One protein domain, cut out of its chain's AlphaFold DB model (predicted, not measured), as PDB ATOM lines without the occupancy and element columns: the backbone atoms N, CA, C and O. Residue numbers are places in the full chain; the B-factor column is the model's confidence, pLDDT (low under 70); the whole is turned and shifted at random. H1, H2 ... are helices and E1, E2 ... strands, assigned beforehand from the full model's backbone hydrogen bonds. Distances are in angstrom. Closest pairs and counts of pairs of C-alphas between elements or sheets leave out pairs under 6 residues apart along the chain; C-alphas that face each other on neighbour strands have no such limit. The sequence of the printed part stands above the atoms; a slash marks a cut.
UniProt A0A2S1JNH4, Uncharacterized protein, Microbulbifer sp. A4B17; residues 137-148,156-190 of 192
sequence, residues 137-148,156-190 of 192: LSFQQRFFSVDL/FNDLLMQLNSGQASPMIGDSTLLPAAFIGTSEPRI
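What this domain is: This is residues 137 to 148 and 156 to 190 of the 192 residues of an uncharacterized protein of Microbulbifer sp. A4B17 (UniProt A0A2S1JNH4). A short two-stranded ribbon, E1 beside E2, lies toward one end of a loose model, and the helix H1 lies at the other end, with one long stretch without a named element, residues 165 to 180, leading from H1 back to E2. The small helix H2 follows directly on E2 at the ribbon's end, and residues 141 to 148 run away from E1 to the cut. The printed part has 47 residues, with two named strands and two named helices in the order E1, H1, E2, H2; the sheet's order is E1 - E2, antiparallel. The class is mixed, helices and strands, although under half of the residues are in named elements. The whole is loose, with a radius of gyration of the C-alphas of 12.2 A and spans of 32 by 27 by 16 A.

How they stand to each other: E1, residues 137 to 140, and E2, residues 181 to 186, are antiparallel neighbours at 164 degrees between their directions. The C-alphas of Gln 140 and Ala 181 face each other at 4.3 A. N 137 and O 185 are within hydrogen-bond range at 2.8 A, as are N 182 and O 139 at 2.9 A. H2, residues 187 to 190, follows E2 by a tight link; the closest C-alphas of E1 and H2 are those of Leu 137 and Glu 187, 7.5 A apart. H1, residues 156 to 164, and H2 are apart. In H1 every O i to N i+4 pair is within hydrogen-bond range; H2 is too short for such a pair, and its one O i to N i+3 pair is within range.

Where its parts are: E1 begins at C-alpha 137, (13.510, 26.885, -25.996), and is 10.1 A long. H1 begins at C-alpha 156, (-0.507, 33.731, -45.058), and is 12.0 A long. E2 is 13.4 A long. H2 is 5.2 A long and ends at C-alpha 190, (18.083, 33.983, -29.007).

The domain as a whole: The two C-alphas farthest apart, those of Asp 158 and Pro 188, are 32.8 A apart. Residues 149 to 155 are not printed, and C-alphas 148 and 156 are 15.5 A apart across the cut. The link from H1 to E2, residues 165 to 180, is long. The mean pLDDT of the printed part is 76.3; residues 146 to 148, 167 to 172 and 189 to 190 are under 70.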
ATOM      1  N   LEU A 137      14.549  26.906 -24.977       86.44
ATOM      2  CA  LEU A 137      13.510  26.885 -25.996       86.44
ATOM      3  C   LEU A 137      14.010  26.136 -27.230       86.44
ATOM      4  O   LEU A 137      15.171  26.249 -27.633       86.44
ATOM      5  N   SER A 138      13.110  25.360 -27.828       88.12
ATOM      6  CA  SER A 138      13.318  24.740 -29.134       88.12
ATOM      7  C   SER A 138      12.208  25.206 -30.058       88.12
ATOM      8  O   SER A 138      11.035  24.992 -29.759       88.12
ATOM      9  N   PHE A 139      12.564  25.852 -31.161       85.75
ATOM     10  CA  PHE A 139      11.593  26.369 -32.116       85.75
ATOM     11  C   PHE A 139      12.159  26.366 -33.532       85.75
ATOM     12  O   PHE A 139      13.369  26.281 -33.753       85.75
ATOM     13  N   GLN A 140      11.259  26.449 -34.503       84.06
ATOM     14  CA  GLN A 140      11.599  26.645 -35.904       84.06
ATOM     15  C   GLN A 140      11.038  27.984 -36.354       84.06
ATOM     16  O   GLN A 140       9.938  28.355 -35.951       84.06
ATOM     17  N   GLN A 141      11.780  28.692 -37.201       82.38
ATOM     18  CA  GLN A 141      11.318  29.945 -37.788       82.38
ATOM     19  C   GLN A 141      11.307  29.868 -39.312       82.38
ATOM     20  O   GLN A 141      12.099  29.140 -39.922       82.38
ATOM     21  N   ARG A 142      10.390  30.626 -39.917       81.12
ATOM     22  CA  ARG A 142      10.292  30.850 -41.362       81.12
ATOM     23  C   ARG A 142      10.174  32.350 -41.597       81.12
ATOM     24  O   ARG A 142       9.304  32.993 -41.016       81.12
ATOM     25  N   PHE A 143      11.084  32.893 -42.398       82.06
ATOM     26  CA  PHE A 143      11.139  34.318 -42.707       82.06
ATOM     27  C   PHE A 143      10.378  34.612 -44.001       82.06
ATOM     28  O   PHE A 143      10.448  33.830 -44.947       82.06
ATOM     29  N   PHE A 144       9.676  35.742 -44.046       78.50
ATOM     30  CA  PHE A 144       8.991  36.239 -45.236       78.50
ATOM     31  C   PHE A 144       9.280  37.735 -45.370       78.50
ATOM     32  O   PHE A 144       9.013  38.511 -44.453       78.50
ATOM     33  N   SER A 145       9.861  38.125 -46.498       73.25
ATOM     34  CA  SER A 145      10.175  39.507 -46.842       73.25
ATOM     35  C   SER A 145       8.986  40.174 -47.533       73.25
ATOM     36  O   SER A 145       8.317  39.562 -48.365       73.25
ATOM     37  N   VAL A 146       8.735  41.436 -47.183       68.44
ATOM     38  CA  VAL A 146       7.652  42.247 -47.765       68.44
ATOM     39  C   VAL A 146       8.068  42.852 -49.117       68.44
ATOM     40  O   VAL A 146       7.223  43.072 -49.976       68.44
ATOM     41  N   ASP A 147       9.373  43.055 -49.334       65.19
ATOM     42  CA  ASP A 147       9.903  43.844 -50.458       65.19
ATOM     43  C   ASP A 147      10.394  43.025 -51.666       65.19
ATOM     44  O   ASP A 147      10.675  43.597 -52.721       65.19
ATOM     45  N   LEU A 148      10.520  41.696 -51.564       56.69
ATOM     46  CA  LEU A 148      10.830  40.884 -52.743       56.69
ATOM     47  C   LEU A 148       9.547  40.646 -53.550       56.69
ATOM     48  O   LEU A 148       8.497  40.331 -52.997       56.69
ATOM     49  N   PHE A 156      -1.173  34.092 -46.303       75.56
ATOM     50  CA  PHE A 156      -0.507  33.731 -45.058       75.56
ATOM     51  C   PHE A 156      -1.383  32.867 -44.139       75.56
ATOM     52  O   PHE A 156      -0.830  32.145 -43.310       75.56
ATOM     53  N   ASN A 157      -2.712  32.878 -44.291       79.38
ATOM     54  CA  ASN A 157      -3.594  32.032 -43.486       79.38
ATOM     55  C   ASN A 157      -3.485  30.565 -43.907       79.38
ATOM     56  O   ASN A 157      -3.349  29.691 -43.051       79.38
ATOM     57  N   ASP A 158      -3.463  30.297 -45.213       78.25
ATOM     58  CA  ASP A 158      -3.279  28.945 -45.746       78.25
ATOM     59  C   ASP A 158      -1.904  28.380 -45.377       78.25
ATOM     60  O   ASP A 158      -1.785  27.226 -44.955       78.25
ATOM     61  N   LEU A 159      -0.862  29.211 -45.449       77.56
ATOM     62  CA  LEU A 159       0.486  28.837 -45.020       77.56
ATOM     63  C   LEU A 159       0.556  28.554 -43.515       77.56
ATOM     64  O   LEU A 159       1.181  27.575 -43.102       77.56
ATOM     65  N   LEU A 160      -0.105  29.370 -42.690       78.44
ATOM     66  CA  LEU A 160      -0.177  29.149 -41.248       78.44
ATOM     67  C   LEU A 160      -0.912  27.842 -40.920       78.44
ATOM     68  O   LEU A 160      -0.464  27.090 -40.054       78.44
ATOM     69  N   MET A 161      -1.993  27.524 -41.639       81.69
ATOM     70  CA  MET A 161      -2.694  26.243 -41.498       81.69
ATOM     71  C   MET A 161      -1.805  25.052 -41.884       81.69
ATOM     72  O   MET A 161      -1.801  24.048 -41.173       81.69
ATOM     73  N   GLN A 162      -1.007  25.162 -42.952       77.06
ATOM     74  CA  GLN A 162      -0.058  24.119 -43.370       77.06
ATOM     75  C   GLN A 162       1.112  23.930 -42.391       77.06
ATOM     76  O   GLN A 162       1.564  22.805 -42.164       77.06
ATOM     77  N   LEU A 163       1.611  25.018 -41.797       78.06
ATOM     78  CA  LEU A 163       2.648  24.963 -40.765       78.06
ATOM     79  C   LEU A 163       2.114  24.309 -39.485       78.06
ATOM     80  O   LEU A 163       2.754  23.407 -38.947       78.06
ATOM     81  N   ASN A 164       0.913  24.696 -39.047       81.56
ATOM     82  CA  ASN A 164       0.272  24.132 -37.857       81.56
ATOM     83  C   ASN A 164      -0.145  22.664 -38.038       81.56
ATOM     84  O   ASN A 164      -0.210  21.926 -37.057       81.56
ATOM     85  N   SER A 165      -0.402  22.216 -39.271       81.44
ATOM     86  CA  SER A 165      -0.710  20.813 -39.572       81.44
ATOM     87  C   SER A 165       0.533  19.921 -39.698       81.44
ATOM     88  O   SER A 165       0.397  18.708 -39.866       81.44
ATOM     89  N   GLY A 166       1.744  20.492 -39.619       72.62
ATOM     90  CA  GLY A 166       3.008  19.759 -39.748       72.62
ATOM     91  C   GLY A 166       3.313  19.271 -41.170       72.62
ATOM     92  O   GLY A 166       4.215  18.457 -41.354       72.62
ATOM     93  N   GLN A 167       2.572  19.751 -42.173       65.69
ATOM     94  CA  GLN A 167       2.693  19.341 -43.581       65.69
ATOM     95  C   GLN A 167       3.498  20.333 -44.434       65.69
ATOM     96  O   GLN A 167       3.599  20.179 -45.651       65.69
ATOM     97  N   ALA A 168       4.075  21.362 -43.816       62.94
ATOM     98  CA  ALA A 168       4.841  22.377 -44.520       62.94
ATOM     99  C   ALA A 168       6.141  21.815 -45.121       62.94
ATOM    100  O   ALA A 168       6.959  21.197 -44.438       62.94
ATOM    101  N   SER A 169       6.357  22.090 -46.409       63.19
ATOM    102  CA  SER A 169       7.603  21.764 -47.104       63.19
ATOM    103  C   SER A 169       8.793  22.529 -46.493       63.19
ATOM    104  O   SER A 169       8.664  23.715 -46.175       63.19
ATOM    105  N   PRO A 170       9.983  21.904 -46.365       60.47
ATOM    106  CA  PRO A 170      11.179  22.548 -45.812       60.47
ATOM    107  C   PRO A 170      11.685  23.747 -46.634       60.47
ATOM    108  O   PRO A 170      12.542  24.481 -46.152       60.47
ATOM    109  N   MET A 171      11.159  23.963 -47.845       59.00
ATOM    110  CA  MET A 171      11.530  25.074 -48.734       59.00
ATOM    111  C   MET A 171      10.566  26.275 -48.683       59.00
ATOM    112  O   MET A 171      10.661  27.166 -49.521       59.00
ATOM    113  N   ILE A 172       9.617  26.310 -47.741       66.56
ATOM    114  CA  ILE A 172       8.672  27.430 -47.602       66.56
ATOM    115  C   ILE A 172       9.319  28.547 -46.777       66.56
ATOM    116  O   ILE A 172       9.503  28.391 -45.574       66.56
ATOM    117  N   GLY A 173       9.636  29.675 -47.412       72.31
ATOM    118  CA  GLY A 173      10.191  30.870 -46.771       72.31
ATOM    119  C   GLY A 173      11.167  31.606 -47.686       72.31
ATOM    120  O   GLY A 173      11.674  31.036 -48.651       72.31
ATOM    121  N   ASP A 174      11.425  32.870 -47.381       77.06
ATOM    122  CA  ASP A 174      12.433  33.674 -48.064       77.06
ATOM    123  C   ASP A 174      13.810  33.475 -47.403       77.06
ATOM    124  O   ASP A 174      13.919  33.145 -46.216       77.06
ATOM    125  N   SER A 175      14.882  33.674 -48.174       76.62
ATOM    126  CA  SER A 175      16.255  33.526 -47.682       76.62
ATOM    127  C   SER A 175      16.548  34.503 -46.541       76.62
ATOM    128  O   SER A 175      16.359  35.710 -46.676       76.62
ATOM    129  N   THR A 176      17.075  33.982 -45.434       80.50
ATOM    130  CA  THR A 176      17.531  34.758 -44.276       80.50
ATOM    131  C   THR A 176      18.901  34.266 -43.820       80.50
ATOM    132  O   THR A 176      19.266  33.113 -44.049       80.50
ATOM    133  N   LEU A 177      19.672  35.149 -43.183       82.56
ATOM    134  CA  LEU A 177      20.949  34.800 -42.552       82.56
ATOM    135  C   LEU A 177      20.757  34.120 -41.185       82.56
ATOM    136  O   LEU A 177      21.722  33.613 -40.614       82.56
ATOM    137  N   LEU A 178      19.530  34.109 -40.655       82.75
ATOM    138  CA  LEU A 178      19.218  33.494 -39.370       82.75
ATOM    139  C   LEU A 178      19.039  31.969 -39.494       82.75
ATOM    140  O   LEU A 178      18.477  31.490 -40.482       82.75
ATOM    141  N   PRO A 179      19.442  31.185 -38.476       82.06
ATOM    142  CA  PRO A 179      19.166  29.752 -38.434       82.06
ATOM    143  C   PRO A 179      17.663  29.447 -38.490       82.06
ATOM    144  O   PRO A 179      16.858  30.076 -37.802       82.06
ATOM    145  N   ALA A 180      17.280  28.433 -39.268       78.75
ATOM    146  CA  ALA A 180      15.880  28.027 -39.430       78.75
ATOM    147  C   ALA A 180      15.327  27.205 -38.247       78.75
ATOM    148  O   ALA A 180      14.111  27.030 -38.131       78.75
ATOM    149  N   ALA A 181      16.205  26.675 -37.389       83.12
ATOM    150  CA  ALA A 181      15.851  25.861 -36.234       83.12
ATOM    151  C   ALA A 181      16.806  26.115 -35.063       83.12
ATOM    152  O   ALA A 181      18.023  26.181 -35.245       83.12
ATOM    153  N   PHE A 182      16.236  26.187 -33.863       85.12
ATOM    154  CA  PHE A 182      16.936  26.289 -32.588       85.12
ATOM    155  C   PHE A 182      16.532  25.102 -31.725       85.12
ATOM    156  O   PHE A 182      15.351  24.766 -31.631       85.12
ATOM    157  N   ILE A 183      17.512  24.453 -31.102       84.56
ATOM    158  CA  ILE A 183      17.299  23.283 -30.249       84.56
ATOM    159  C   ILE A 183      17.931  23.585 -28.897       84.56
ATOM    160  O   ILE A 183      19.126  23.870 -28.827       84.56
ATOM    161  N   GLY A 184      17.128  23.554 -27.833       82.75
ATOM    162  CA  GLY A 184      17.591  23.713 -26.454       82.75
ATOM    163  C   GLY A 184      18.371  25.008 -26.202       82.75
ATOM    164  O   GLY A 184      19.356  25.001 -25.467       82.75
ATOM    165  N   THR A 185      17.976  26.110 -26.839       81.88
ATOM    166  CA  THR A 185      18.701  27.385 -26.768       81.88
ATOM    167  C   THR A 185      18.154  28.246 -25.630       81.88
ATOM    168  O   THR A 185      16.942  28.354 -25.466       81.88
ATOM    169  N   SER A 186      19.034  28.837 -24.820       80.12
ATOM    170  CA  SER A 186      18.641  29.766 -23.756       80.12
ATOM    171  C   SER A 186      18.335  31.162 -24.309       80.12
ATOM    172  O   SER A 186      18.936  31.590 -25.295       80.12
ATOM    173  N   GLU A 187      17.444  31.890 -23.639       76.06
ATOM    174  CA  GLU A 187      17.001  33.249 -24.000       76.06
ATOM    175  C   GLU A 187      18.145  34.228 -24.366       76.06
ATOM    176  O   GLU A 187      18.086  34.819 -25.445       76.06
ATOM    177  N   PRO A 188      19.279  34.310 -23.628       72.50
ATOM    178  CA  PRO A 188      20.375  35.231 -23.967       72.50
ATOM    179  C   PRO A 188      21.086  34.928 -25.297       72.50
ATOM    180  O   PRO A 188      21.892  35.732 -25.769       72.50
ATOM    181  N   ARG A 189      20.875  33.732 -25.862       66.69
ATOM    182  CA  ARG A 189      21.406  33.318 -27.167       66.69
ATOM    183  C   ARG A 189      20.415  33.521 -28.312       66.69
ATOM    184  O   ARG A 189      20.850  33.433 -29.453       66.69
ATOM    185  N   ILE A 190      19.136  33.742 -28.013       68.50
ATOM    186  CA  ILE A 190      18.083  33.983 -29.007       68.50
ATOM    187  C   ILE A 190      18.047  35.474 -29.388       68.50
ATOM    188  O   ILE A 190      17.880  35.785 -30.559       68.50
TER     189      ILE A 190